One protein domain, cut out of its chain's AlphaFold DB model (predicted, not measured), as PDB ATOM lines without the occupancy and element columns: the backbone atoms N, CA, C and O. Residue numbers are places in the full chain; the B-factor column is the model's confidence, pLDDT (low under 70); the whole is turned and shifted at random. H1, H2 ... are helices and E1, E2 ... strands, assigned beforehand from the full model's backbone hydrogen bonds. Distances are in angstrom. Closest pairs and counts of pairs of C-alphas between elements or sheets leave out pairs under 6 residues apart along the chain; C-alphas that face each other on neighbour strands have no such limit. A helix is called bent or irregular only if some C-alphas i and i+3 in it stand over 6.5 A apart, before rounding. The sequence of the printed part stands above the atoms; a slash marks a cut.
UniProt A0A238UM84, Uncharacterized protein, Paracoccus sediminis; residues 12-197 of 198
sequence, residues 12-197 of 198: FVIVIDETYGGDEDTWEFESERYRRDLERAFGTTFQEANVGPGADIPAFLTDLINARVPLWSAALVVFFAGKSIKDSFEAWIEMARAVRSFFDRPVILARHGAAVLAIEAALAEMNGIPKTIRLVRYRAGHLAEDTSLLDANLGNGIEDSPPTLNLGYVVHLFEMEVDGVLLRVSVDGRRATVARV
ATOM      1  N   PHE A  12      35.363  43.105 -27.592       92.38
ATOM      2  CA  PHE A  12      35.832  42.716 -26.276       92.38
ATOM      3  C   PHE A  12      37.344  42.531 -26.269       92.38
ATOM      4  O   PHE A  12      37.986  42.383 -27.311       92.38
ATOM      5  N   VAL A  13      37.902  42.518 -25.065       93.81
ATOM      6  CA  VAL A  13      39.291  42.142 -24.802       93.81
ATOM      7  C   VAL A  13      39.289  40.964 -23.844       93.81
ATOM      8  O   VAL A  13      38.454  40.896 -22.939       93.81
ATOM      9  N   ILE A  14      40.224  40.040 -24.055       95.56
ATOM     10  CA  ILE A  14      40.447  38.903 -23.172       95.56
ATOM     11  C   ILE A  14      41.813  39.070 -22.512       95.56
ATOM     12  O   ILE A  14      42.816  39.279 -23.191       95.56
ATOM     13  N   VAL A  15      41.850  38.973 -21.189       96.25
ATOM     14  CA  VAL A  15      43.063  38.995 -20.369       96.25
ATOM     15  C   VAL A  15      43.306  37.582 -19.851       96.25
ATOM     16  O   VAL A  15      42.415  37.001 -19.238       96.25
ATOM     17  N   ILE A  16      44.487  37.017 -20.096       95.19
ATOM     18  CA  ILE A  16      44.860  35.699 -19.563       95.19
ATOM     19  C   ILE A  16      44.942  35.783 -18.031       95.19
ATOM     20  O   ILE A  16      45.434  36.776 -17.481       95.19
ATOM     21  N   ASP A  17      44.453  34.750 -17.347       95.69
ATOM     22  CA  ASP A  17      44.628  34.613 -15.905       95.69
ATOM     23  C   ASP A  17      46.087  34.256 -15.593       95.69
ATOM     24  O   ASP A  17      46.538  33.134 -15.817       95.69
ATOM     25  N   GLU A  18      46.839  35.228 -15.081       93.25
ATOM     26  CA  GLU A  18      48.256  35.059 -14.741       93.25
ATOM     27  C   GLU A  18      48.483  34.129 -13.542       93.25
ATOM     28  O   GLU A  18      49.614  33.707 -13.308       93.25
ATOM     29  N   THR A  19      47.433  33.802 -12.783       92.50
ATOM     30  CA  THR A  19      47.522  32.854 -11.661       92.50
ATOM     31  C   THR A  19      47.483  31.398 -12.128       92.50
ATOM     32  O   THR A  19      47.773  30.482 -11.357       92.50
ATOM     33  N   TYR A  20      47.156  31.165 -13.403       87.88
ATOM     34  CA  TYR A  20      47.130  29.836 -13.990       87.88
ATOM     35  C   TYR A  20      48.512  29.172 -13.991       87.88
ATOM     36  O   TYR A  20      49.512  29.766 -14.393       87.88
ATOM     37  N   GLY A  21      48.558  27.908 -13.560       86.69
ATOM     38  CA  GLY A  21      49.808  27.179 -13.316       86.69
ATOM     39  C   GLY A  21      50.452  27.473 -11.953       86.69
ATOM     40  O   GLY A  21      51.585  27.047 -11.726       86.69
ATOM     41  N   GLY A  22      49.755  28.206 -11.074       87.69
ATOM     42  CA  GLY A  22      50.109  28.411  -9.669       87.69
ATOM     43  C   GLY A  22      49.755  27.225  -8.760       87.69
ATOM     44  O   GLY A  22      49.641  26.088  -9.212       87.69
ATOM     45  N   ASP A  23      49.608  27.493  -7.461       90.31
ATOM     46  CA  ASP A  23      49.276  26.481  -6.449       90.31
ATOM     47  C   ASP A  23      47.800  26.059  -6.547       90.31
ATOM     48  O   ASP A  23      46.900  26.880  -6.363       90.31
ATOM     49  N   GLU A  24      47.551  24.775  -6.826       87.81
ATOM     50  CA  GLU A  24      46.207  24.210  -7.016       87.81
ATOM     51  C   GLU A  24      45.306  24.390  -5.785       87.81
ATOM     52  O   GLU A  24      44.107  24.620  -5.944       87.81
ATOM     53  N   ASP A  25      45.865  24.357  -4.569       90.31
ATOM     54  CA  ASP A  25      45.083  24.467  -3.330       90.31
ATOM     55  C   ASP A  25      44.537  25.890  -3.105       90.31
ATOM     56  O   ASP A  25      43.552  26.085  -2.385       90.31
ATOM     57  N   THR A  26      45.165  26.900  -3.716       92.38
ATOM     58  CA  THR A  26      44.783  28.315  -3.572       92.38
ATOM     59  C   THR A  26      44.322  28.967  -4.869       92.38
ATOM     60  O   THR A  26      43.809  30.089  -4.821       92.38
ATOM     61  N   TRP A  27      44.462  28.286  -6.008       91.62
ATOM     62  CA  TRP A  27      44.267  28.864  -7.337       91.62
ATOM     63  C   TRP A  27      42.898  29.523  -7.509       91.62
ATOM     64  O   TRP A  27      42.834  30.666  -7.948       91.62
ATOM     65  N   GLU A  28      41.804  28.880  -7.089       91.44
ATOM     66  CA  GLU A  28      40.457  29.463  -7.220       91.44
ATOM     67  C   GLU A  28      40.335  30.816  -6.495       91.44
ATOM     68  O   GLU A  28      39.730  31.765  -7.000       91.44
ATOM     69  N   PHE A  29      40.943  30.932  -5.310       93.81
ATOM     70  CA  PHE A  29      40.939  32.171  -4.537       93.81
ATOM     71  C   PHE A  29      41.826  33.245  -5.180       93.81
ATOM     72  O   PHE A  29      41.453  34.421  -5.208       93.81
ATOM     73  N   GLU A  30      42.995  32.855  -5.686       95.25
ATOM     74  CA  GLU A  30      43.930  33.764  -6.351       95.25
ATOM     75  C   GLU A  30      43.385  34.273  -7.689       95.25
ATOM     76  O   GLU A  30      43.446  35.476  -7.946       95.25
ATOM     77  N   SER A  31      42.774  33.394  -8.479       96.12
ATOM     78  CA  SER A  31      42.117  33.694  -9.753       96.12
ATOM     79  C   SER A  31      40.960  34.682  -9.563       96.12
ATOM     80  O   SER A  31      40.922  35.744 -10.191       96.12
ATOM     81  N   GLU A  32      40.068  34.435  -8.595       96.44
ATOM     82  CA  GLU A  32      38.970  35.358  -8.273       96.44
ATOM     83  C   GLU A  32      39.484  36.705  -7.735       96.44
ATOM     84  O   GLU A  32      38.927  37.770  -8.034       96.44
ATOM     85  N   ARG A  33      40.567  36.699  -6.950       96.62
ATOM     86  CA  ARG A  33      41.216  37.937  -6.502       96.62
ATOM     87  C   ARG A  33      41.791  38.717  -7.683       96.62
ATOM     88  O   ARG A  33      41.567  39.926  -7.755       96.62
ATOM     89  N   TYR A  34      42.485  38.045  -8.596       97.12
ATOM     90  CA  TYR A  34      43.048  38.650  -9.799       97.12
ATOM     91  C   TYR A  34      41.946  39.265 -10.671       97.12
ATOM     92  O   TYR A  34      42.044  40.439 -11.032       97.12
ATOM     93  N   ARG A  35      40.831  38.552 -10.894       97.50
ATOM     94  CA  ARG A  35      39.644  39.081 -11.589       97.50
ATOM     95  C   ARG A  35      39.135  40.378 -10.959       97.50
ATOM     96  O   ARG A  35      38.934  41.368 -11.658       97.50
ATOM     97  N   ARG A  36      38.962  40.417  -9.633       97.06
ATOM     98  CA  ARG A  36      38.502  41.627  -8.917       97.06
ATOM     99  C   ARG A  36      39.489  42.785  -9.003       97.06
ATOM    100  O   ARG A  36      39.073  43.946  -9.022       97.06
ATOM    101  N   ASP A  37      40.784  42.491  -9.014       96.94
ATOM    102  CA  ASP A  37      41.815  43.512  -9.173       96.94
ATOM    103  C   ASP A  37      41.807  44.085 -10.604       96.94
ATOM    104  O   ASP A  37      41.918  45.305 -10.750       96.94
ATOM    105  N   LEU A  38      41.549  43.264 -11.636       96.31
ATOM    106  CA  LEU A  38      41.274  43.744 -13.000       96.31
ATOM    107  C   LEU A  38      40.030  44.645 -13.037       96.31
ATOM    108  O   LEU A  38      40.092  45.756 -13.561       96.31
ATOM    109  N   GLU A  39      38.915  44.219 -12.436       96.25
ATOM    110  CA  GLU A  39      37.682  45.022 -12.398       96.25
ATOM    111  C   GLU A  39      37.903  46.386 -11.733       96.25
ATOM    112  O   GLU A  39      37.417  47.411 -12.216       96.25
ATOM    113  N   ARG A  40      38.688  46.427 -10.648       95.75
ATOM    114  CA  ARG A  40      39.044  47.677  -9.965       95.75
ATOM    115  C   ARG A  40      39.953  48.561 -10.819       95.75
ATOM    116  O   ARG A  40      39.766  49.774 -10.820       95.75
ATOM    117  N   ALA A  41      40.933  47.973 -11.503       93.69
ATOM    118  CA  ALA A  41      41.893  48.710 -12.323       93.69
ATOM    119  C   ALA A  41      41.238  49.337 -13.562       93.69
ATOM    120  O   ALA A  41      41.527  50.486 -13.892       93.69
ATOM    121  N   PHE A  42      40.335  48.603 -14.214       91.38
ATOM    122  CA  PHE A  42      39.719  49.012 -15.480       91.38
ATOM    123  C   PHE A  42      38.310  49.600 -15.325       91.38
ATOM    124  O   PHE A  42      37.765  50.143 -16.284       91.38
ATOM    125  N   GLY A  43      37.707  49.516 -14.134       91.44
ATOM    126  CA  GLY A  43      36.374  50.061 -13.867       91.44
ATOM    127  C   GLY A  43      35.257  49.380 -14.666       91.44
ATOM    128  O   GLY A  43      34.235  50.002 -14.946       91.44
ATOM    129  N   THR A  44      35.458  48.121 -15.053       91.38
ATOM    130  CA  THR A  44      34.528  47.307 -15.849       91.38
ATOM    131  C   THR A  44      34.390  45.922 -15.232       91.38
ATOM    132  O   THR A  44      35.226  45.519 -14.430       91.38
ATOM    133  N   THR A  45      33.341  45.188 -15.595       93.69
ATOM    134  CA  THR A  45      33.141  43.805 -15.155       93.69
ATOM    135  C   THR A  45      33.860  42.827 -16.068       93.69
ATOM    136  O   THR A  45      33.895  43.027 -17.287       93.69
ATOM    137  N   PHE A  46      34.349  41.734 -15.492       95.06
ATOM    138  CA  PHE A  46      34.968  40.640 -16.232       95.06
ATOM    139  C   PHE A  46      34.194  39.335 -16.036       95.06
ATOM    140  O   PHE A  46      33.846  38.978 -14.909       95.06
ATOM    141  N   GLN A  47      33.969  38.617 -17.135       94.25
ATOM    142  CA  GLN A  47      33.423  37.260 -17.137       94.25
ATOM    143  C   GLN A  47      34.530  36.237 -17.390       94.25
ATOM    144  O   GLN A  47      35.473  36.514 -18.131       94.25
ATOM    145  N   GLU A  48      34.407  35.056 -16.798       94.31
ATOM    146  CA  GLU A  48      35.313  33.939 -17.063       94.31
ATOM    147  C   GLU A  48      35.202  33.468 -18.518       94.31
ATOM    148  O   GLU A  48      34.120  33.427 -19.113       94.31
ATOM    149  N   ALA A  49      36.343  33.105 -19.089       94.25
ATOM    150  CA  ALA A  49      36.483  32.555 -20.424       94.25
ATOM    151  C   ALA A  49      37.614  31.516 -20.443       94.25
ATOM    152  O   ALA A  49      38.456  31.451 -19.552       94.25
ATOM    153  N   ASN A  50      37.635  30.702 -21.490       92.81
ATOM    154  CA  ASN A  50      38.712  29.775 -21.806       92.81
ATOM    155  C   ASN A  50      39.092  29.977 -23.274       92.81
ATOM    156  O   ASN A  50      38.215  30.060 -24.139       92.81
ATOM    157  N   VAL A  51      40.395  30.087 -23.524       90.75
ATOM    158  CA  VAL A  51      40.981  30.483 -24.813       90.75
ATOM    159  C   VAL A  51      41.957  29.463 -25.395       90.75
ATOM    160  O   VAL A  51      42.642  29.776 -26.369       90.75
ATOM    161  N   GLY A  52      42.029  28.248 -24.848       87.62
ATOM    162  CA  GLY A  52      42.833  27.178 -25.437       87.62
ATOM    163  C   GLY A  52      42.088  25.847 -25.465       87.62
ATOM    164  O   GLY A  52      41.892  25.272 -24.393       87.62
ATOM    165  N   PRO A  53      41.722  25.284 -26.641       79.00
ATOM    166  CA  PRO A  53      41.158  23.944 -26.676       79.00
ATOM    167  C   PRO A  53      42.195  22.945 -26.147       79.00
ATOM    168  O   PRO A  53      43.293  22.822 -26.685       79.00
ATOM    169  N   GLY A  54      41.847  22.228 -25.082       80.44
ATOM    170  CA  GLY A  54      42.664  21.159 -24.505       80.44
ATOM    171  C   GLY A  54      43.680  21.612 -23.458       80.44
ATOM    172  O   GLY A  54      43.843  20.909 -22.469       80.44
ATOM    173  N   ALA A  55      44.329  22.768 -23.633       79.50
ATOM    174  CA  ALA A  55      45.165  23.358 -22.578       79.50
ATOM    175  C   ALA A  55      44.333  24.042 -21.482       79.50
ATOM    176  O   ALA A  55      44.872  24.349 -20.428       79.50
ATOM    177  N   ASP A  56      43.046  24.289 -21.740       85.50
ATOM    178  CA  ASP A  56      42.100  24.911 -20.816       85.50
ATOM    179  C   ASP A  56      42.628  26.197 -20.178       85.50
ATOM    180  O   ASP A  56      42.534  26.395 -18.972       85.50
ATOM    181  N   ILE A  57      43.183  27.077 -21.016       90.00
ATOM    182  CA  ILE A  57      43.799  28.335 -20.590       90.00
ATOM    183  C   ILE A  57      42.699  29.256 -20.039       90.00
ATOM    184  O   ILE A  57      41.898  29.761 -20.840       90.00
ATOM    185  N   PRO A  58      42.639  29.495 -18.716       93.19
ATOM    186  CA  PRO A  58      41.628  30.347 -18.120       93.19
ATOM    187  C   PRO A  58      41.949  31.813 -18.399       93.19
ATOM    188  O   PRO A  58      43.105  32.244 -18.475       93.19
ATOM    189  N   ALA A  59      40.894  32.584 -18.600       95.56
ATOM    190  CA  ALA A  59      40.988  33.979 -18.965       95.56
ATOM    191  C   ALA A  59      39.760  34.756 -18.489       95.56
ATOM    192  O   ALA A  59      38.730  34.194 -18.118       95.56
ATOM    193  N   PHE A  60      39.864  36.077 -18.564       96.25
ATOM    194  CA  PHE A  60      38.819  37.013 -18.196       96.25
ATOM    195  C   PHE A  60      38.498  37.921 -19.378       96.25
ATOM    196  O   PHE A  60      39.375  38.590 -19.921       96.25
ATOM    197  N   LEU A  61      37.230  37.970 -19.772       95.00
ATOM    198  CA  LEU A  61      36.742  38.773 -20.887       95.00
ATOM    199  C   LEU A  61      35.958  39.985 -20.382       95.00
ATOM    200  O   LEU A  61      35.115  39.857 -19.494       95.00
ATOM    201  N   THR A  62      36.183  41.146 -20.996       93.75
ATOM    202  CA  THR A  62      35.352  42.339 -20.792       93.75
ATOM    203  C   THR A  62      34.967  42.997 -22.116       93.75
ATOM    204  O   THR A  62      35.766  43.052 -23.054       93.75
ATOM    205  N   ASP A  63      33.734  43.496 -22.196       90.94
ATOM    206  CA  ASP A  63      33.227  44.210 -23.366       90.94
ATOM    207  C   ASP A  63      33.676  45.676 -23.336       90.94
ATOM    208  O   ASP A  63      33.375  46.412 -22.396       90.94
ATOM    209  N   LEU A  64      34.339  46.128 -24.401       84.44
ATOM    210  CA  LEU A  64      34.663  47.544 -24.620       84.44
ATOM    211  C   LEU A  64      33.538  48.277 -25.349       84.44
ATOM    212  O   LEU A  64      33.273  49.447 -25.083       84.44
ATOM    213  N   ILE A  65      32.871  47.580 -26.272       71.81
ATOM    214  CA  ILE A  65      31.685  48.072 -26.971       71.81
ATOM    215  C   ILE A  65      30.518  47.171 -26.628       71.81
ATOM    216  O   ILE A  65      30.486  46.000 -26.999       71.81
ATOM    217  N   ASN A  66      29.505  47.773 -26.016       57.09
ATOM    218  CA  ASN A  66      28.154  47.237 -25.990       57.09
ATOM    219  C   ASN A  66      27.220  48.192 -26.754       57.09
ATOM    220  O   ASN A  66      27.642  49.253 -27.219       57.09
ATOM    221  N   ALA A  67      25.936  47.841 -26.864       46.56
ATOM    222  CA  ALA A  67      24.912  48.590 -27.607       46.56
ATOM    223  C   ALA A  67      24.773  50.096 -27.247       46.56
ATOM    224  O   ALA A  67      23.981  50.803 -27.866       46.56
ATOM    225  N   ARG A  68      25.518  50.603 -26.254       44.06
ATOM    226  CA  ARG A  68      25.567  52.010 -25.836       44.06
ATOM    227  C   ARG A  68      26.581  52.864 -26.608       44.06
ATOM    228  O   ARG A  68      26.521  54.083 -26.479       44.06
ATOM    229  N   VAL A  69      27.465  52.272 -27.422       62.69
ATOM    230  CA  VAL A  69      28.446  53.004 -28.258       62.69
ATOM    231  C   VAL A  69      28.179  52.743 -29.754       62.69
ATOM    232  O   VAL A  69      28.956  52.071 -30.435       62.69
ATOM    233  N   PRO A  70      27.053  53.249 -30.299       69.31
ATOM    234  CA  PRO A  70      26.524  52.826 -31.599       69.31
ATOM    235  C   PRO A  70      27.441  53.137 -32.789       69.31
ATOM    236  O   PRO A  70      27.413  52.413 -33.784       69.31
ATOM    237  N   LEU A  71      28.272  54.180 -32.696       78.00
ATOM    238  CA  LEU A  71      29.200  54.548 -33.770       78.00
ATOM    239  C   LEU A  71      30.301  53.501 -33.963       78.00
ATOM    240  O   LEU A  71      30.587  53.124 -35.098       78.00
ATOM    241  N   TRP A  72      30.883  52.997 -32.872       84.56
ATOM    242  CA  TRP A  72      31.945  51.997 -32.954       84.56
ATOM    243  C   TRP A  72      31.393  50.658 -33.467       84.56
ATOM    244  O   TRP A  72      31.971  50.056 -34.371       84.56
ATOM    245  N   SER A  73      30.207  50.244 -32.996       85.00
ATOM    246  CA  SER A  73      29.519  49.057 -33.521       85.00
ATOM    247  C   SER A  73      29.235  49.159 -35.021       85.00
ATOM    248  O   SER A  73      29.486  48.208 -35.763       85.00
ATOM    249  N   ALA A  74      28.740  50.307 -35.491       85.56
ATOM    250  CA  ALA A  74      28.467  50.519 -36.909       85.56
ATOM    251  C   ALA A  74      29.750  50.475 -37.756       85.56
ATOM    252  O   ALA A  74      29.749  49.864 -38.825       85.56
ATOM    253  N   ALA A  75      30.847  51.068 -37.269       88.69
ATOM    254  CA  ALA A  75      32.138  51.046 -37.952       88.69
ATOM    255  C   ALA A  75      32.653  49.611 -38.156       88.69
ATOM    256  O   ALA A  75      33.020  49.247 -39.275       88.69
ATOM    257  N   LEU A  76      32.592  48.778 -37.110       91.06
ATOM    258  CA  LEU A  76      32.958  47.360 -37.180       91.06
ATOM    259  C   LEU A  76      32.102  46.600 -38.201       91.06
ATOM    260  O   LEU A  76      32.634  45.912 -39.070       91.06
ATOM    261  N   VAL A  77      30.775  46.759 -38.147       90.88
ATOM    262  CA  VAL A  77      29.856  46.080 -39.078       90.88
ATOM    263  C   VAL A  77      30.133  46.481 -40.530       90.88
ATOM    264  O   VAL A  77      30.158  45.626 -41.413       90.88
ATOM    265  N   VAL A  78      30.367  47.769 -40.798       92.31
ATOM    266  CA  VAL A  78      30.688  48.265 -42.146       92.31
ATOM    267  C   VAL A  78      32.025  47.706 -42.639       92.31
ATOM    268  O   VAL A  78      32.100  47.275 -43.793       92.31
ATOM    269  N   PHE A  79      33.046  47.668 -41.778       94.75
ATOM    270  CA  PHE A  79      34.369  47.139 -42.114       94.75
ATOM    271  C   PHE A  79      34.306  45.673 -42.547       94.75
ATOM    272  O   PHE A  79      34.757  45.327 -43.639       94.75
ATOM    273  N   PHE A  80      33.680  44.820 -41.730       95.31
ATOM    274  CA  PHE A  80      33.578  43.383 -42.001       95.31
ATOM    275  C   PHE A  80      32.568  43.031 -43.097       95.31
ATOM    276  O   PHE A  80      32.627  41.938 -43.650       95.31
ATOM    277  N   ALA A  81      31.704  43.968 -43.498       94.75
ATOM    278  CA  ALA A  81      30.921  43.851 -44.726       94.75
ATOM    279  C   ALA A  81      31.750  44.112 -46.005       94.75
ATOM    280  O   ALA A  81      31.187  44.121 -47.101       94.75
ATOM    281  N   GLY A  82      33.057  44.387 -45.884       94.69
ATOM    282  CA  GLY A  82      33.944  44.680 -47.011       94.69
ATOM    283  C   GLY A  82      33.630  46.007 -47.704       94.69
ATOM    284  O   GLY A  82      33.970  46.194 -48.874       94.69
ATOM    285  N   LYS A  83      32.944  46.929 -47.018       94.94
ATOM    286  CA  LYS A  83      32.597  48.253 -47.549       94.94
ATOM    287  C   LYS A  83      33.718  49.250 -47.269       94.94
ATOM    288  O   LYS A  83      34.398  49.167 -46.251       94.94
ATOM    289  N   SER A  84      33.883  50.222 -48.166       92.69
ATOM    290  CA  SER A  84      34.823  51.321 -47.945       92.69
ATOM    291  C   SER A  84      34.354  52.212 -46.800       92.69
ATOM    292  O   SER A  84      33.274  52.803 -46.861       92.69
ATOM    293  N   ILE A  85      35.206  52.350 -45.796       91.25
ATOM    294  CA  ILE A  85      35.123  53.356 -44.747       91.25
ATOM    295  C   ILE A  85      35.769  54.622 -45.294       91.25
ATOM    296  O   ILE A  85      36.906  54.572 -45.758       91.25
ATOM    297  N   LYS A  86      35.032  55.732 -45.280       87.12
ATOM    298  CA  LYS A  86      35.498  57.037 -45.782       87.12
ATOM    299  C   LYS A  86      35.721  58.062 -44.671       87.12
ATOM    300  O   LYS A  86      36.492  58.996 -44.838       87.12
ATOM    301  N   ASP A  87      35.068  57.836 -43.535       77.38
ATOM    302  CA  ASP A  87      35.009  58.738 -42.392       77.38
ATOM    303  C   ASP A  87      35.224  57.921 -41.103       77.38
ATOM    304  O   ASP A  87      35.257  56.692 -41.132       77.38
ATOM    305  N   SER A  88      35.279  58.575 -39.940       81.38
ATOM    306  CA  SER A  88      35.384  57.917 -38.619       81.38
ATOM    307  C   SER A  88      36.733  57.254 -38.301       81.38
ATOM    308  O   SER A  88      36.800  56.422 -37.399       81.38
ATOM    309  N   PHE A  89      37.831  57.629 -38.968       87.56
ATOM    310  CA  PHE A  89      39.176  57.143 -38.602       87.56
ATOM    311  C   PHE A  89      39.569  57.514 -37.165       87.56
ATOM    312  O   PHE A  89      40.235  56.736 -36.490       87.56
ATOM    313  N   GLU A  90      39.086  58.651 -36.660       85.25
ATOM    314  CA  GLU A  90      39.244  59.036 -35.252       85.25
ATOM    315  C   GLU A  90      38.604  58.014 -34.304       85.25
ATOM    316  O   GLU A  90      39.231  57.632 -33.323       85.25
ATOM    317  N   ALA A  91      37.422  57.481 -34.638       86.50
ATOM    318  CA  ALA A  91      36.773  56.441 -33.839       86.50
ATOM    319  C   ALA A  91      37.604  55.148 -33.801       86.50
ATOM    320  O   ALA A  91      37.662  54.483 -32.772       86.50
ATOM    321  N   TRP A  92      38.293  54.804 -34.894       90.38
ATOM    322  CA  TRP A  92      39.225  53.670 -34.912       90.38
ATOM    323  C   TRP A  92      40.456  53.903 -34.041       90.38
ATOM    324  O   TRP A  92      40.871  52.996 -33.323       90.38
ATOM    325  N   ILE A  93      40.998  55.122 -34.040       89.25
ATOM    326  CA  ILE A  93      42.101  55.506 -33.150       89.25
ATOM    327  C   ILE A  93      41.652  55.456 -31.682       89.25
ATOM    328  O   ILE A  93      42.392  54.980 -30.823       89.25
ATOM    329  N   GLU A  94      40.442  55.918 -31.367       89.62
ATOM    330  CA  GLU A  94      39.880  55.835 -30.015       89.62
ATOM    331  C   GLU A  94      39.648  54.387 -29.571       89.62
ATOM    332  O   GLU A  94      40.051  54.027 -28.462       89.62
ATOM    333  N   MET A  95      39.089  53.541 -30.445       91.88
ATOM    334  CA  MET A  95      38.980  52.100 -30.199       91.88
ATOM    335  C   MET A  95      40.355  51.483 -29.924       91.88
ATOM    336  O   MET A  95      40.502  50.712 -28.976       91.88
ATOM    337  N   ALA A  96      41.381  51.849 -30.701       93.25
ATOM    338  CA  ALA A  96      42.733  51.329 -30.520       93.25
ATOM    339  C   ALA A  96      43.324  51.748 -29.173       93.25
ATOM    340  O   ALA A  96      43.889  50.916 -28.467       93.25
ATOM    341  N   ARG A  97      43.124  53.004 -28.755       92.69
ATOM    342  CA  ARG A  97      43.525  53.474 -27.420       92.69
ATOM    343  C   ARG A  97      42.811  52.712 -26.305       92.69
ATOM    344  O   ARG A  97      43.464  52.335 -25.334       92.69
ATOM    345  N   ALA A  98      41.510  52.459 -26.448       92.12
ATOM    346  CA  ALA A  98      40.741  51.692 -25.471       92.12
ATOM    347  C   ALA A  98      41.274  50.256 -25.345       92.12
ATOM    348  O   ALA A  98      41.565  49.813 -24.237       92.12
ATOM    349  N   VAL A  99      41.505  49.564 -26.466       94.38
ATOM    350  CA  VAL A  99      42.099  48.215 -26.486       94.38
ATOM    351  C   VAL A  99      43.505  48.215 -25.874       94.38
ATOM    352  O   VAL A  99      43.818  47.377 -25.031       94.38
ATOM    353  N   ARG A 100      44.346  49.191 -26.239       94.62
ATOM    354  CA  ARG A 100      45.725  49.319 -25.741       94.62
ATOM    355  C   ARG A 100      45.820  49.585 -24.245       94.62
ATOM    356  O   ARG A 100      46.860  49.285 -23.665       94.62
ATOM    357  N   SER A 101      44.772  50.120 -23.616       94.25
ATOM    358  CA  SER A 101      44.774  50.363 -22.170       94.25
ATOM    359  C   SER A 101      44.975  49.083 -21.345       94.25
ATOM    360  O   SER A 101      45.469  49.181 -20.231       94.25
ATOM    361  N   PHE A 102      44.703  47.905 -21.923       94.81
ATOM    362  CA  PHE A 102      44.882  46.590 -21.299       94.81
ATOM    363  C   PHE A 102      46.260  45.953 -21.559       94.81
ATOM    364  O   PHE A 102      46.513  44.834 -21.124       94.81
ATOM    365  N   PHE A 103      47.158  46.593 -22.322       95.12
ATOM    366  CA  PHE A 103      48.395  45.946 -22.808       95.12
ATOM    367  C   PHE A 103      49.509  45.837 -21.758       95.12
ATOM    368  O   PHE A 103      50.568  45.264 -22.045       95.12
ATOM    369  N   ASP A 104      49.275  46.368 -20.557       93.25
ATOM    370  CA  ASP A 104      50.052  46.047 -19.359       93.25
ATOM    371  C   ASP A 104      49.791  44.610 -18.869       93.25
ATOM    372  O   ASP A 104      50.549  44.109 -18.041       93.25
ATOM    373  N   ARG A 105      48.770  43.936 -19.416       94.00
ATOM    374  CA  ARG A 105      48.415  42.537 -19.159       94.00
ATOM    375  C   ARG A 105      48.673  41.633 -20.367       94.00
ATOM    376  O   ARG A 105      48.758  42.112 -21.506       94.00
ATOM    377  N   PRO A 106      48.786  40.309 -20.157       93.19
ATOM    378  CA  PRO A 106      48.789  39.344 -21.250       93.19
ATOM    379  C   PRO A 106      47.399  39.269 -21.893       93.19
ATOM    380  O   PRO A 106      46.489  38.625 -21.376       93.19
ATOM    381  N   VAL A 107      47.232  39.953 -23.024       94.38
ATOM    382  CA  VAL A 107      45.953  40.038 -23.740       94.38
ATOM    383  C   VAL A 107      45.894  39.137 -24.965       94.38
ATOM    384  O   VAL A 107      46.862  39.005 -25.717       94.38
ATOM    385  N   ILE A 108      44.703  38.601 -25.203       93.25
ATOM    386  CA  ILE A 108      44.285  37.964 -26.447       93.25
ATOM    387  C   ILE A 108      43.155  38.806 -27.037       93.25
ATOM    388  O   ILE A 108      42.265  39.286 -26.329       93.25
ATOM    389  N   LEU A 109      43.201  39.004 -28.351       94.62
ATOM    390  CA  LEU A 109      42.187  39.754 -29.080       94.62
ATOM    391  C   LEU A 109      41.371  38.797 -29.937       94.62
ATOM    392  O   LEU A 109      41.921  37.882 -30.540       94.62
ATOM    393  N   ALA A 110      40.062  39.027 -29.999       94.44
ATOM    394  CA  ALA A 110      39.226  38.461 -31.047       94.44
ATOM    395  C   ALA A 110      39.348  39.285 -32.335       94.44
ATOM    396  O   ALA A 110      40.062  40.294 -32.401       94.44
ATOM    397  N   ARG A 111      38.626  38.860 -33.375       95.62
ATOM    398  CA  ARG A 111      38.709  39.430 -34.719       95.62
ATOM    399  C   ARG A 111      38.507  40.948 -34.732       95.62
ATOM    400  O   ARG A 111      39.254  41.634 -35.430       95.62
ATOM    401  N   HIS A 112      37.530  41.491 -34.005       95.25
ATOM    402  CA  HIS A 112      37.279  42.934 -34.028       95.25
ATOM    403  C   HIS A 112      38.362  43.717 -33.276       95.25
ATOM    404  O   HIS A 112      38.824  44.738 -33.783       95.25
ATOM    405  N   GLY A 113      38.840  43.219 -32.129       95.00
ATOM    406  CA  GLY A 113      39.973  43.826 -31.416       95.00
ATOM    407  C   GLY A 113      41.255  43.822 -32.243       95.00
ATOM    408  O   GLY A 113      41.955  44.833 -32.319       95.00
ATOM    409  N   ALA A 114      41.515  42.724 -32.947       96.69
ATOM    410  CA  ALA A 114      42.635  42.630 -33.868       96.69
ATOM    411  C   ALA A 114      42.482  43.583 -35.067       96.69
ATOM    412  O   ALA A 114      43.446  44.238 -35.453       96.69
ATOM    413  N   ALA A 115      41.277  43.735 -35.623       96.81
ATOM    414  CA  ALA A 115      41.027  44.667 -36.724       96.81
ATOM    415  C   ALA A 115      41.275  46.127 -36.343       96.81
ATOM    416  O   ALA A 115      41.797  46.892 -37.151       96.81
ATOM    417  N   VAL A 116      40.944  46.509 -35.109       95.50
ATOM    418  CA  VAL A 116      41.230  47.848 -34.588       95.50
ATOM    419  C   VAL A 116      42.737  48.135 -34.625       95.50
ATOM    420  O   VAL A 116      43.144  49.179 -35.137       95.50
ATOM    421  N   LEU A 117      43.570  47.193 -34.166       96.88
ATOM    422  CA  LEU A 117      45.028  47.329 -34.271       96.88
ATOM    423  C   LEU A 117      45.516  47.291 -35.720       96.88
ATOM    424  O   LEU A 117      46.461  47.996 -36.070       96.88
ATOM    425  N   ALA A 118      44.885  46.475 -36.565       96.94
ATOM    426  CA  ALA A 118      45.275  46.357 -37.960       96.94
ATOM    427  C   ALA A 118      45.065  47.674 -38.718       96.94
ATOM    428  O   ALA A 118      45.949  48.118 -39.450       96.94
ATOM    429  N   ILE A 119      43.920  48.326 -38.501       95.38
ATOM    430  CA  ILE A 119      43.627  49.638 -39.078       95.38
ATOM    431  C   ILE A 119      44.585  50.688 -38.525       95.38
ATOM    432  O   ILE A 119      45.135  51.452 -39.308       95.38
ATOM    433  N   GLU A 120      44.847  50.710 -37.215       94.81
ATOM    434  CA  GLU A 120      45.830  51.636 -36.636       94.81
ATOM    435  C   GLU A 120      47.217  51.482 -37.289       94.81
ATOM    436  O   GLU A 120      47.831  52.478 -37.676       94.81
ATOM    437  N   ALA A 121      47.685  50.246 -37.488       95.12
ATOM    438  CA  ALA A 121      48.948  49.970 -38.170       95.12
ATOM    439  C   ALA A 121      48.933  50.426 -39.640       95.12
ATOM    440  O   ALA A 121      49.909  51.002 -40.117       95.12
ATOM    441  N   ALA A 122      47.820  50.224 -40.350       94.62
ATOM    442  CA  ALA A 122      47.653  50.698 -41.723       94.62
ATOM    443  C   ALA A 122      47.658  52.235 -41.819       94.62
ATOM    444  O   ALA A 122      48.273  52.792 -42.726       94.62
ATOM    445  N   LEU A 123      47.017  52.930 -40.874       92.81
ATOM    446  CA  LEU A 123      47.042  54.395 -40.792       92.81
ATOM    447  C   LEU A 123      48.468  54.918 -40.573       92.81
ATOM    448  O   LEU A 123      48.884  55.873 -41.230       92.81
ATOM    449  N   ALA A 124      49.224  54.275 -39.679       92.75
ATOM    450  CA  ALA A 124      50.617  54.627 -39.423       92.75
ATOM    451  C   ALA A 124      51.499  54.422 -40.669       92.75
ATOM    452  O   ALA A 124      52.284  55.303 -41.013       92.75
ATOM    453  N   GLU A 125      51.323  53.307 -41.384       94.06
ATOM    454  CA  GLU A 125      52.078  52.976 -42.603       94.06
ATOM    455  C   GLU A 125      51.863  53.978 -43.748       94.06
ATOM    456  O   GLU A 125      52.764  54.241 -44.549       94.06
ATOM    457  N   MET A 126      50.664  54.557 -43.842       90.38
ATOM    458  CA  MET A 126      50.327  55.514 -44.896       90.38
ATOM    459  C   MET A 126      50.853  56.932 -44.627       90.38
ATOM    460  O   MET A 126      50.724  57.791 -45.500       90.38
ATOM    461  N   ASN A 127      51.479  57.186 -43.468       83.88
ATOM    462  CA  ASN A 127      51.992  58.502 -43.059       83.88
ATOM    463  C   ASN A 127      50.941  59.631 -43.151       83.88
ATOM    464  O   ASN A 127      51.264  60.778 -43.467       83.88
ATOM    465  N   GLY A 128      49.672  59.320 -42.879       80.19
ATOM    466  CA  GLY A 128      48.569  60.276 -42.947       80.19
ATOM    467  C   GLY A 128      47.206  59.611 -42.785       80.19
ATOM    468  O   GLY A 128      47.095  58.388 -42.762       80.19
ATOM    469  N   ILE A 129      46.154  60.428 -42.677       86.75
ATOM    470  CA  ILE A 129      44.773  59.930 -42.671       86.75
ATOM    471  C   ILE A 129      44.381  59.631 -44.128       86.75
ATOM    472  O   ILE A 129      44.351  60.566 -44.936       86.75
ATOM    473  N   PRO A 130      44.107  58.366 -44.490       91.81
ATOM    474  CA  PRO A 130      43.697  58.007 -45.837       91.81
ATOM    475  C   PRO A 130      42.284  58.510 -46.125       91.81
ATOM    476  O   PRO A 130      41.510  58.823 -45.220       91.81
ATOM    477  N   LYS A 131      41.916  58.565 -47.403       92.81
ATOM    478  CA  LYS A 131      40.548  58.903 -47.824       92.81
ATOM    479  C   LYS A 131      39.605  57.722 -47.657       92.81
ATOM    480  O   LYS A 131      38.413  57.914 -47.438       92.81
ATOM    481  N   THR A 132      40.119  56.510 -47.834       95.25
ATOM    482  CA  THR A 132      39.340  55.280 -47.801       95.25
ATOM    483  C   THR A 132      40.147  54.116 -47.239       95.25
ATOM    484  O   THR A 132      41.326  53.961 -47.551       95.25
ATOM    485  N   ILE A 133      39.485  53.263 -46.458       96.00
ATOM    486  CA  ILE A 133      39.981  51.935 -46.077       96.00
ATOM    487  C   ILE A 133      38.880  50.916 -46.348       96.00
ATOM    488  O   ILE A 133      37.715  51.157 -46.028       96.00
ATOM    489  N   ARG A 134      39.226  49.764 -46.917       96.38
ATOM    490  CA  ARG A 134      38.295  48.653 -47.138       96.38
ATOM    491  C   ARG A 134      38.956  47.329 -46.788       96.38
ATOM    492  O   ARG A 134      40.058  47.058 -47.255       96.38
ATOM    493  N   LEU A 135      38.264  46.483 -46.028       97.75
ATOM    494  CA  LEU A 135      38.689  45.099 -45.836       97.75
ATOM    495  C   LEU A 135      38.449  44.309 -47.126       97.75
ATOM    496  O   LEU A 135      37.333  44.284 -47.647       97.75
ATOM    497  N   VAL A 136      39.499  43.679 -47.644       97.38
ATOM    498  CA  VAL A 136      39.449  42.838 -48.846       97.38
ATOM    499  C   VAL A 136      39.387  41.370 -48.448       97.38
ATOM    500  O   VAL A 136      38.553  40.630 -48.968       97.38
ATOM    501  N   ARG A 137      40.251  40.955 -47.513       97.50
ATOM    502  CA  ARG A 137      40.312  39.581 -47.004       97.50
ATOM    503  C   ARG A 137      40.597  39.558 -45.514       97.50
ATOM    504  O   ARG A 137      41.295  40.429 -44.998       97.50
ATOM    505  N   TYR A 138      40.094  38.532 -44.850       97.62
ATOM    506  CA  TYR A 138      40.436  38.223 -43.468       97.62
ATOM    507  C   TYR A 138      40.465  36.712 -43.272       97.62
ATOM    508  O   TYR A 138      39.556  36.024 -43.735       97.62
ATOM    509  N   ARG A 139      41.475  36.237 -42.539       95.56
ATOM    510  CA  ARG A 139      41.609  34.850 -42.083       95.56
ATOM    511  C   ARG A 139      42.206  34.824 -40.676       95.56
ATOM    512  O   ARG A 139      43.054  35.652 -40.339       95.56
ATOM    513  N   ALA A 140      41.813  33.835 -39.879       93.81
ATOM    514  CA  ALA A 140      42.559  33.435 -38.688       93.81
ATOM    515  C   ALA A 140      43.619  32.382 -39.066       93.81
ATOM    516  O   ALA A 140      43.283  31.279 -39.493       93.81
ATOM    517  N   GLY A 141      44.898  32.737 -38.951       90.75
ATOM    518  CA  GLY A 141      46.030  31.816 -39.064       90.75
ATOM    519  C   GLY A 141      46.417  31.220 -37.709       90.75
ATOM    520  O   GLY A 141      45.904  31.629 -36.667       90.75
ATOM    521  N   HIS A 142      47.342  30.263 -37.717       87.25
ATOM    522  CA  HIS A 142      47.902  29.669 -36.499       87.25
ATOM    523  C   HIS A 142      49.226  30.353 -36.104       87.25
ATOM    524  O   HIS A 142      50.028  30.662 -36.980       87.25
ATOM    525  N   LEU A 143      49.517  30.519 -34.805       76.06
ATOM    526  CA  LEU A 143      50.778  31.122 -34.303       76.06
ATOM    527  C   LEU A 143      52.061  30.463 -34.837       76.06
ATOM    528  O   LEU A 143      53.110  31.095 -34.889       76.06
ATOM    529  N   ALA A 144      51.976  29.191 -35.219       71.69
ATOM    530  CA  ALA A 144      53.096  28.408 -35.738       71.69
ATOM    531  C   ALA A 144      53.288  28.543 -37.262       71.69
ATOM    532  O   ALA A 144      54.159  27.879 -37.822       71.69
ATOM    533  N   GLU A 145      52.468  29.346 -37.949       73.69
ATOM    534  CA  GLU A 145      52.654  29.622 -39.373       73.69
ATOM    535  C   GLU A 145      53.904  30.498 -39.571       73.69
ATOM    536  O   GLU A 145      53.847  31.723 -39.520       73.69
ATOM    537  N   ASP A 146      55.049  29.857 -39.821       64.25
ATOM    538  CA  ASP A 146      56.305  30.523 -40.188       64.25
ATOM    539  C   ASP A 146      56.296  30.864 -41.682       64.25
ATOM    540  O   ASP A 146      56.925  30.214 -42.518       64.25
ATOM    541  N   THR A 147      55.456  31.830 -42.047       67.81
ATOM    542  CA  THR A 147      55.342  32.307 -43.427       67.81
ATOM    543  C   THR A 147      55.439  33.824 -43.442       67.81
ATOM    544  O   THR A 147      54.825  34.511 -42.627       67.81
ATOM    545  N   SER A 148      56.202  34.363 -44.395       82.88
ATOM    546  CA  SER A 148      56.214  35.797 -44.680       82.88
ATOM    547  C   SER A 148      54.784  36.307 -44.879       82.88
ATOM    548  O   SER A 148      53.981  35.682 -45.574       82.88
ATOM    549  N   LEU A 149      54.463  37.474 -44.312       85.69
ATOM    550  CA  LEU A 149      53.138  38.095 -44.438       85.69
ATOM    551  C   LEU A 149      52.736  38.334 -45.909       85.69
ATOM    552  O   LEU A 149      51.556  38.284 -46.262       85.69
ATOM    553  N   LEU A 150      53.723  38.553 -46.782       86.38
ATOM    554  CA  LEU A 150      53.520  38.718 -48.225       86.38
ATOM    555  C   LEU A 150      53.168  37.407 -48.941       86.38
ATOM    556  O   LEU A 150      52.490  37.438 -49.965       86.38
ATOM    557  N   ASP A 151      53.549  36.267 -48.374       85.69
ATOM    558  CA  ASP A 151      53.307  34.939 -48.947       85.69
ATOM    559  C   ASP A 151      52.148  34.208 -48.250       85.69
ATOM    560  O   ASP A 151      51.699  33.157 -48.708       85.69
ATOM    561  N   ALA A 152      51.630  34.775 -47.156       85.81
ATOM    562  CA  ALA A 152      50.511  34.218 -46.416       85.81
ATOM    563  C   ALA A 152      49.274  34.045 -47.316       85.81
ATOM    564  O   ALA A 152      48.841  34.963 -48.018       85.81
ATOM    565  N   ASN A 153      48.662  32.864 -47.259       87.69
ATOM    566  CA  ASN A 153      47.395  32.603 -47.929       87.69
ATOM    567  C   ASN A 153      46.248  33.170 -47.079       87.69
ATOM    568  O   ASN A 153      45.994  32.666 -45.992       87.69
ATOM    569  N   LEU A 154      45.552  34.206 -47.550       89.44
ATOM    570  CA  LEU A 154      44.387  34.787 -46.858       89.44
ATOM    571  C   LEU A 154      43.043  34.268 -47.402       89.44
ATOM    572  O   LEU A 154      41.989  34.779 -47.035       89.44
ATOM    573  N   GLY A 155      43.066  33.271 -48.290       89.38
ATOM    574  CA  GLY A 155      41.865  32.763 -48.943       89.38
ATOM    575  C   GLY A 155      41.237  33.775 -49.908       89.38
ATOM    576  O   GLY A 155      41.902  34.666 -50.437       89.38
ATOM    577  N   ASN A 156      39.934  33.619 -50.162       89.56
ATOM    578  CA  ASN A 156      39.207  34.373 -51.193       89.56
ATOM    579  C   ASN A 156      38.153  35.346 -50.633       89.56
ATOM    580  O   ASN A 156      37.354  35.873 -51.406       89.56
ATOM    581  N   GLY A 157      38.123  35.591 -49.320       94.31
ATOM    582  CA  GLY A 157      37.078  36.411 -48.710       94.31
ATOM    583  C   GLY A 157      37.378  36.871 -47.288       94.31
ATOM    584  O   GLY A 157      38.520  36.855 -46.834       94.31
ATOM    585  N   ILE A 158      36.326  37.323 -46.610       96.81
ATOM    586  CA  ILE A 158      36.346  37.761 -45.213       96.81
ATOM    587  C   ILE A 158      35.739  36.626 -44.390       96.81
ATOM    588  O   ILE A 158      34.526  36.430 -44.420       96.81
ATOM    589  N   GLU A 159      36.580  35.851 -43.713       95.25
ATOM    590  CA  GLU A 159      36.128  34.726 -42.892       95.25
ATOM    591  C   GLU A 159      35.445  35.174 -41.589       95.25
ATOM    592  O   GLU A 159      35.611  36.304 -41.109       95.25
ATOM    593  N   ASP A 160      34.680  34.266 -40.988       92.06
ATOM    594  CA  ASP A 160      34.093  34.470 -39.668       92.06
ATOM    595  C   ASP A 160      35.160  34.509 -38.566       92.06
ATOM    596  O   ASP A 160      36.288  34.040 -38.727       92.06
ATOM    597  N   SER A 161      34.818  35.113 -37.424       90.50
ATOM    598  CA  SER A 161      35.719  35.090 -36.271       90.50
ATOM    599  C   SER A 161      35.925  33.645 -35.807       90.50
ATOM    600  O   SER A 161      34.944  32.900 -35.713       90.50
ATOM    601  N   PRO A 162      37.159  33.242 -35.456       91.75
ATOM    602  CA  PRO A 162      37.360  31.972 -34.780       91.75
ATOM    603  C   PRO A 162      36.604  31.966 -33.439       91.75
ATOM    604  O   PRO A 162      36.411  33.030 -32.834       91.75
ATOM    605  N   PRO A 163      36.180  30.786 -32.950       91.50
ATOM    606  CA  PRO A 163      35.606  30.654 -31.617       91.50
ATOM    607  C   PRO A 163      36.582  31.147 -30.548       91.50
ATOM    608  O   PRO A 163      37.781  30.888 -30.655       91.50
ATOM    609  N   THR A 164      36.067  31.763 -29.481       91.88
ATOM    610  CA  THR A 164      36.882  32.262 -28.356       91.88
ATOM    611  C   THR A 164      37.807  31.203 -27.779       91.88
ATOM    612  O   THR A 164      38.964  31.499 -27.497       91.88
ATOM    613  N   LEU A 165      37.335  29.952 -27.723       91.75
ATOM    614  CA  LEU A 165      38.128  28.818 -27.263       91.75
ATOM    615  C   LEU A 165      39.451  28.675 -28.017       91.75
ATOM    616  O   LEU A 165      40.410  28.236 -27.417       91.75
ATOM    617  N   ASN A 166      39.524  29.054 -29.293       90.69
ATOM    618  CA  ASN A 166      40.706  28.846 -30.129       90.69
ATOM    619  C   ASN A 166      41.666  30.043 -30.147       90.69
ATOM    620  O   ASN A 166      42.737  29.939 -30.741       90.69
ATOM    621  N   LEU A 167      41.299  31.180 -29.546       91.69
ATOM    622  CA  LEU A 167      42.024  32.440 -29.737       91.69
ATOM    623  C   LEU A 167      43.458  32.428 -29.189       91.69
ATOM    624  O   LEU A 167      44.298  33.157 -29.706       91.69
ATOM    625  N   GLY A 168      43.774  31.576 -28.211       88.12
ATOM    626  CA  GLY A 168      45.125  31.439 -27.658       88.12
ATOM    627  C   GLY A 168      46.174  30.925 -28.650       88.12
ATOM    628  O   GLY A 168      47.365  31.015 -28.366       88.12
ATOM    629  N   TYR A 169      45.755  30.424 -29.818       88.69
ATOM    630  CA  TYR A 169      46.646  29.921 -30.868       88.69
ATOM    631  C   TYR A 169      46.511  30.666 -32.202       88.69
ATOM    632  O   TYR A 169      47.058  30.221 -33.215       88.69
ATOM    633  N   VAL A 170      45.779  31.783 -32.220       91.81
ATOM    634  CA  VAL A 170      45.410  32.496 -33.448       91.81
ATOM    635  C   VAL A 170      46.313  33.700 -33.705       91.81
ATOM    636  O   VAL A 170      46.587  34.500 -32.817       91.81
ATOM    637  N   VAL A 171      46.685  33.870 -34.973       93.69
ATOM    638  CA  VAL A 171      47.163  35.139 -35.536       93.69
ATOM    639  C   VAL A 171      46.111  35.641 -36.509       93.69
ATOM    640  O   VAL A 171      45.670  34.910 -37.394       93.69
ATOM    641  N   HIS A 172      45.708  36.897 -36.383       96.12
ATOM    642  CA  HIS A 172      44.744  37.486 -37.303       96.12
ATOM    643  C   HIS A 172      45.459  38.075 -38.513       96.12
ATOM    644  O   HIS A 172      46.394  38.858 -38.361       96.12
ATOM    645  N   LEU A 173      45.006  37.721 -39.713       96.94
ATOM    646  CA  LEU A 173      45.572  38.191 -40.971       96.94
ATOM    647  C   LEU A 173      44.523  39.000 -41.725       96.94
ATOM    648  O   LEU A 173      43.437  38.503 -42.025       96.94
ATOM    649  N   PHE A 174      44.865  40.239 -42.055       97.75
ATOM    650  CA  PHE A 174      44.008  41.172 -42.775       97.75
ATOM    651  C   PHE A 174      44.668  41.570 -44.089       97.75
ATOM    652  O   PHE A 174      45.854  41.889 -44.113       97.75
ATOM    653  N   GLU A 175      43.893  41.612 -45.168       97.81
ATOM    654  CA  GLU A 175      44.254  42.328 -46.389       97.81
ATOM    655  C   GLU A 175      43.303  43.506 -46.554       97.81
ATOM    656  O   GLU A 175      42.084  43.327 -46.614       97.81
ATOM    657  N   MET A 176      43.854  44.711 -46.615       97.19
ATOM    658  CA  MET A 176      43.099  45.953 -46.693       97.19
ATOM    659  C   MET A 176      43.546  46.760 -47.898       97.19
ATOM    660  O   MET A 176      44.732  46.870 -48.184       97.19
ATOM    661  N   GLU A 177      42.588  47.368 -48.578       96.88
ATOM    662  CA  GLU A 177      42.855  48.384 -49.584       96.88
ATOM    663  C   GLU A 177      42.746  49.759 -48.921       96.88
ATOM    664  O   GLU A 177      41.701  50.094 -48.355       96.88
ATOM    665  N   VAL A 178      43.822  50.538 -48.984       96.12
ATOM    666  CA  VAL A 178      43.933  51.877 -48.406       96.12
ATOM    667  C   VAL A 178      44.334  52.851 -49.503       96.12
ATOM    668  O   VAL A 178      45.451  52.803 -50.008       96.12
ATOM    669  N   ASP A 179      43.400  53.707 -49.915       94.69
ATOM    670  CA  ASP A 179      43.576  54.637 -51.044       94.69
ATOM    671  C   ASP A 179      44.122  53.973 -52.325       94.69
ATOM    672  O   ASP A 179      44.938  54.540 -53.053       94.69
ATOM    673  N   GLY A 180      43.657  52.751 -52.605       93.81
ATOM    674  CA  GLY A 180      44.080  51.944 -53.753       93.81
ATOM    675  C   GLY A 180      45.389  51.173 -53.549       93.81
ATOM    676  O   GLY A 180      45.776  50.407 -54.428       93.81
ATOM    677  N   VAL A 181      46.062  51.332 -52.406       95.50
ATOM    678  CA  VAL A 181      47.240  50.541 -52.022       95.50
ATOM    679  C   VAL A 181      46.790  49.321 -51.231       95.50
ATOM    680  O   VAL A 181      46.054  49.444 -50.254       95.50
ATOM    681  N   LEU A 182      47.246  48.135 -51.626       96.50
ATOM    682  CA  LEU A 182      46.933  46.902 -50.915       96.50
ATOM    683  C   LEU A 182      47.961  46.666 -49.799       96.50
ATOM    684  O   LEU A 182      49.165  46.585 -50.042       96.50
ATOM    685  N   LEU A 183      47.479  46.561 -48.566       96.88
ATOM    686  CA  LEU A 183      48.269  46.289 -47.372       96.88
ATOM    687  C   LEU A 183      47.862  44.943 -46.791       96.88
ATOM    688  O   LEU A 183      46.676  44.623 -46.714       96.88
ATOM    689  N   ARG A 184      48.842  44.184 -46.311       97.00
ATOM    690  CA  ARG A 184      48.608  43.050 -45.421       97.00
ATOM    691  C   ARG A 184      49.047  43.399 -44.020       97.00
ATOM    692  O   ARG A 184      50.099  44.005 -43.837       97.00
ATOM    693  N   VAL A 185      48.241  43.008 -43.042       97.12
ATOM    694  CA  VAL A 185      48.529  43.225 -41.629       97.12
ATOM    695  C   VAL A 185      48.326  41.926 -40.867       97.12
ATOM    696  O   VAL A 185      47.263  41.315 -40.973       97.12
ATOM    697  N   SER A 186      49.334  41.509 -40.104       96.12
ATOM    698  CA  SER A 186      49.185  40.460 -39.099       96.12
ATOM    699  C   SER A 186      49.039  41.073 -37.718       96.12
ATOM    700  O   SER A 186      49.714  42.051 -37.394       96.12
ATOM    701  N   VAL A 187      48.160  40.496 -36.906       96.00
ATOM    702  CA  VAL A 187      47.985  40.865 -35.503       96.00
ATOM    703  C   VAL A 187      48.100  39.621 -34.636       96.00
ATOM    704  O   VAL A 187      47.305  38.689 -34.757       96.00
ATOM    705  N   ASP A 188      49.103  39.637 -33.767       91.88
ATOM    706  CA  ASP A 188      49.424  38.600 -32.789       91.88
ATOM    707  C   ASP A 188      49.402  39.224 -31.386       91.88
ATOM    708  O   ASP A 188      50.317  39.964 -30.988       91.88
ATOM    709  N   GLY A 189      48.302  38.985 -30.667       88.56
ATOM    710  CA  GLY A 189      48.006  39.620 -29.387       88.56
ATOM    711  C   GLY A 189      48.100  41.144 -29.487       88.56
ATOM    712  O   GLY A 189      47.315  41.798 -30.168       88.56
ATOM    713  N   ARG A 190      49.104  41.721 -28.824       92.44
ATOM    714  CA  ARG A 190      49.364  43.173 -28.792       92.44
ATOM    715  C   ARG A 190      50.209  43.712 -29.954       92.44
ATOM    716  O   ARG A 190      50.471  44.916 -30.006       92.44
ATOM    717  N   ARG A 191      50.723  42.844 -30.830       92.00
ATOM    718  CA  ARG A 191      51.663  43.208 -31.900       92.00
ATOM    719  C   ARG A 191      50.949  43.229 -33.242       92.00
ATOM    720  O   ARG A 191      50.305  42.251 -33.597       92.00
ATOM    721  N   ALA A 192      51.121  44.315 -33.988       95.31
ATOM    722  CA  ALA A 192      50.669  44.426 -35.367       95.31
ATOM    723  C   ALA A 192      51.873  44.638 -36.291       95.31
ATOM    724  O   ALA A 192      52.723  45.483 -36.004       95.31
ATOM    725  N   THR A 193      51.931  43.891 -37.392       95.06
ATOM    726  CA  THR A 193      52.975  44.001 -38.420       95.06
ATOM    727  C   THR A 193      52.317  44.255 -39.764       95.06
ATOM    728  O   THR A 193      51.377  43.553 -40.123       95.06
ATOM    729  N   VAL A 194      52.812  45.234 -40.518       95.94
ATOM    730  CA  VAL A 194      52.255  45.658 -41.809       95.94
ATOM    731  C   VAL A 194      53.241  45.403 -42.946       95.94
ATOM    732  O   VAL A 194      54.451  45.541 -42.775       95.94
ATOM    733  N   ALA A 195      52.719  45.037 -44.114       95.12
ATOM    734  CA  ALA A 195      53.474  44.910 -45.351       95.12
ATOM    735  C   ALA A 195      52.662  45.455 -46.534       95.12
ATOM    736  O   ALA A 195      51.468  45.177 -46.664       95.12
ATOM    737  N   ARG A 196      53.314  46.211 -47.424       93.88
ATOM    738  CA  ARG A 196      52.722  46.646 -48.697       93.88
ATOM    739  C   ARG A 196      52.787  45.507 -49.705       93.88
ATOM    740  O   ARG A 196      53.863  44.959 -49.926       93.88
ATOM    741  N   VAL A 197      51.661  45.178 -50.327       90.25
ATOM    742  CA  VAL A 197      51.621  44.223 -51.437       90.25
ATOM    743  C   VAL A 197      51.953  44.993 -52.715       90.25
ATOM    744  O   VAL A 197      51.236  45.926 -53.075       90.25
TER     745      VAL A 197
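Overview. This is residues 12 to 197 of the 198 residues of an uncharacterized protein of Paracoccus sediminis (UniProt A0A238UM84). What does one see first? Two four-stranded antiparallel sheets follow each other along an elongated body: the sheet E5 E6 E7 E8 curls round H4, and the sheet E2 E3 E1 E4 has H1 over one face at the far end. H3 packs on H4 and H2 on H3. What makes it up, and how large is it? The printed part has 186 residues with five named helices and eight named strands, in the order E1 H1 E2 E3 H2 H3 E4 H4 E5 H5 E6 E7 E8, and its class is mixed, helices and strands. It is compact, with a radius of gyration of the C-alphas of 17.1 A, and spans 57 by 37 by 25 A.

Along the chain. Where do the first elements lie? E1 is residues 12 to 16, from C-alpha 12 at (35.832, 42.716, -26.276). H1 is residues 27 to 42, 22.2 A long; E2 is 47 to 50, and E3 is 58 to 65. What follows? H2 is residues 70 to 80, H3 89 to 100, E4 107 to 109, and H4 111 to 125, 20.6 A long. E5, residues 133 to 142, is 25.5 A long and bends by 61 degrees at residue 136. H5 is residues 164 to 169, E6 170 to 178, E7 181 to 188, and E8 191 to 196, ending at (52.722, 46.646, -48.697).

Arrangement. What surrounds the sheet E2 E3 E1 E4? N 49 and O 59 of the hairpin E2 and E3 (2.8 A), N 15 and O 60 (2.8 A), and N 14 and O 108 (3.1 A) are within hydrogen-bond range. E1, H1, E2 and E3, H2 H3, E4 are split strand-helix-strand units, each with another strand between its two same-way strands, and right-handed crossovers. It has three layers, helices on both faces: H1 and H3 on one, H5 on the other; C-alphas Arg 35 of H1 and Phe 60 are closest, 7.0 A. And the sheet E5 E6 E7 E8? N 139 and O 173 (3.0 A), N 174 and O 185 (2.8 A), and N 186 and O 193 (2.9 A) are within range; E6 E7 E8 is a meander, each strand the antiparallel neighbour of the one before. H4 and H5 are on one face, two layers; C-alphas Ala 118 of H4 and Val 185 are closest to E7, 5.8 A, while H2 only grazes the sheet with residues 78 to 80. How do the helices stand? H3 touches H4 at a steep tilt of 62 degrees, opposite ways, closest C-alphas Ala 96 and Val 116, 5.6 A; H2 touches residues 91 to 95 of H3 alone, about perpendicular at 83 degrees, closest Trp 72 and Ala 91, 6.6 A. Every O i to N i+4 pair is within range in H1, H2, H3 and H4; irregular H5, with C-alphas 165 and 168 7.5 A apart, has 0 of 2, and 2 of 3 O i to N i+3.

Size, cuts and confidence. How far does it reach? The C-alphas farthest apart, Asp 25 and Gly 180, are 57.4 A apart. Is anything cut or weak? The printed part has no cut; the link E5 to H5, residues 143 to 163, is long, and pLDDT is under 70 at residues 66 to 70 and 146 to 147.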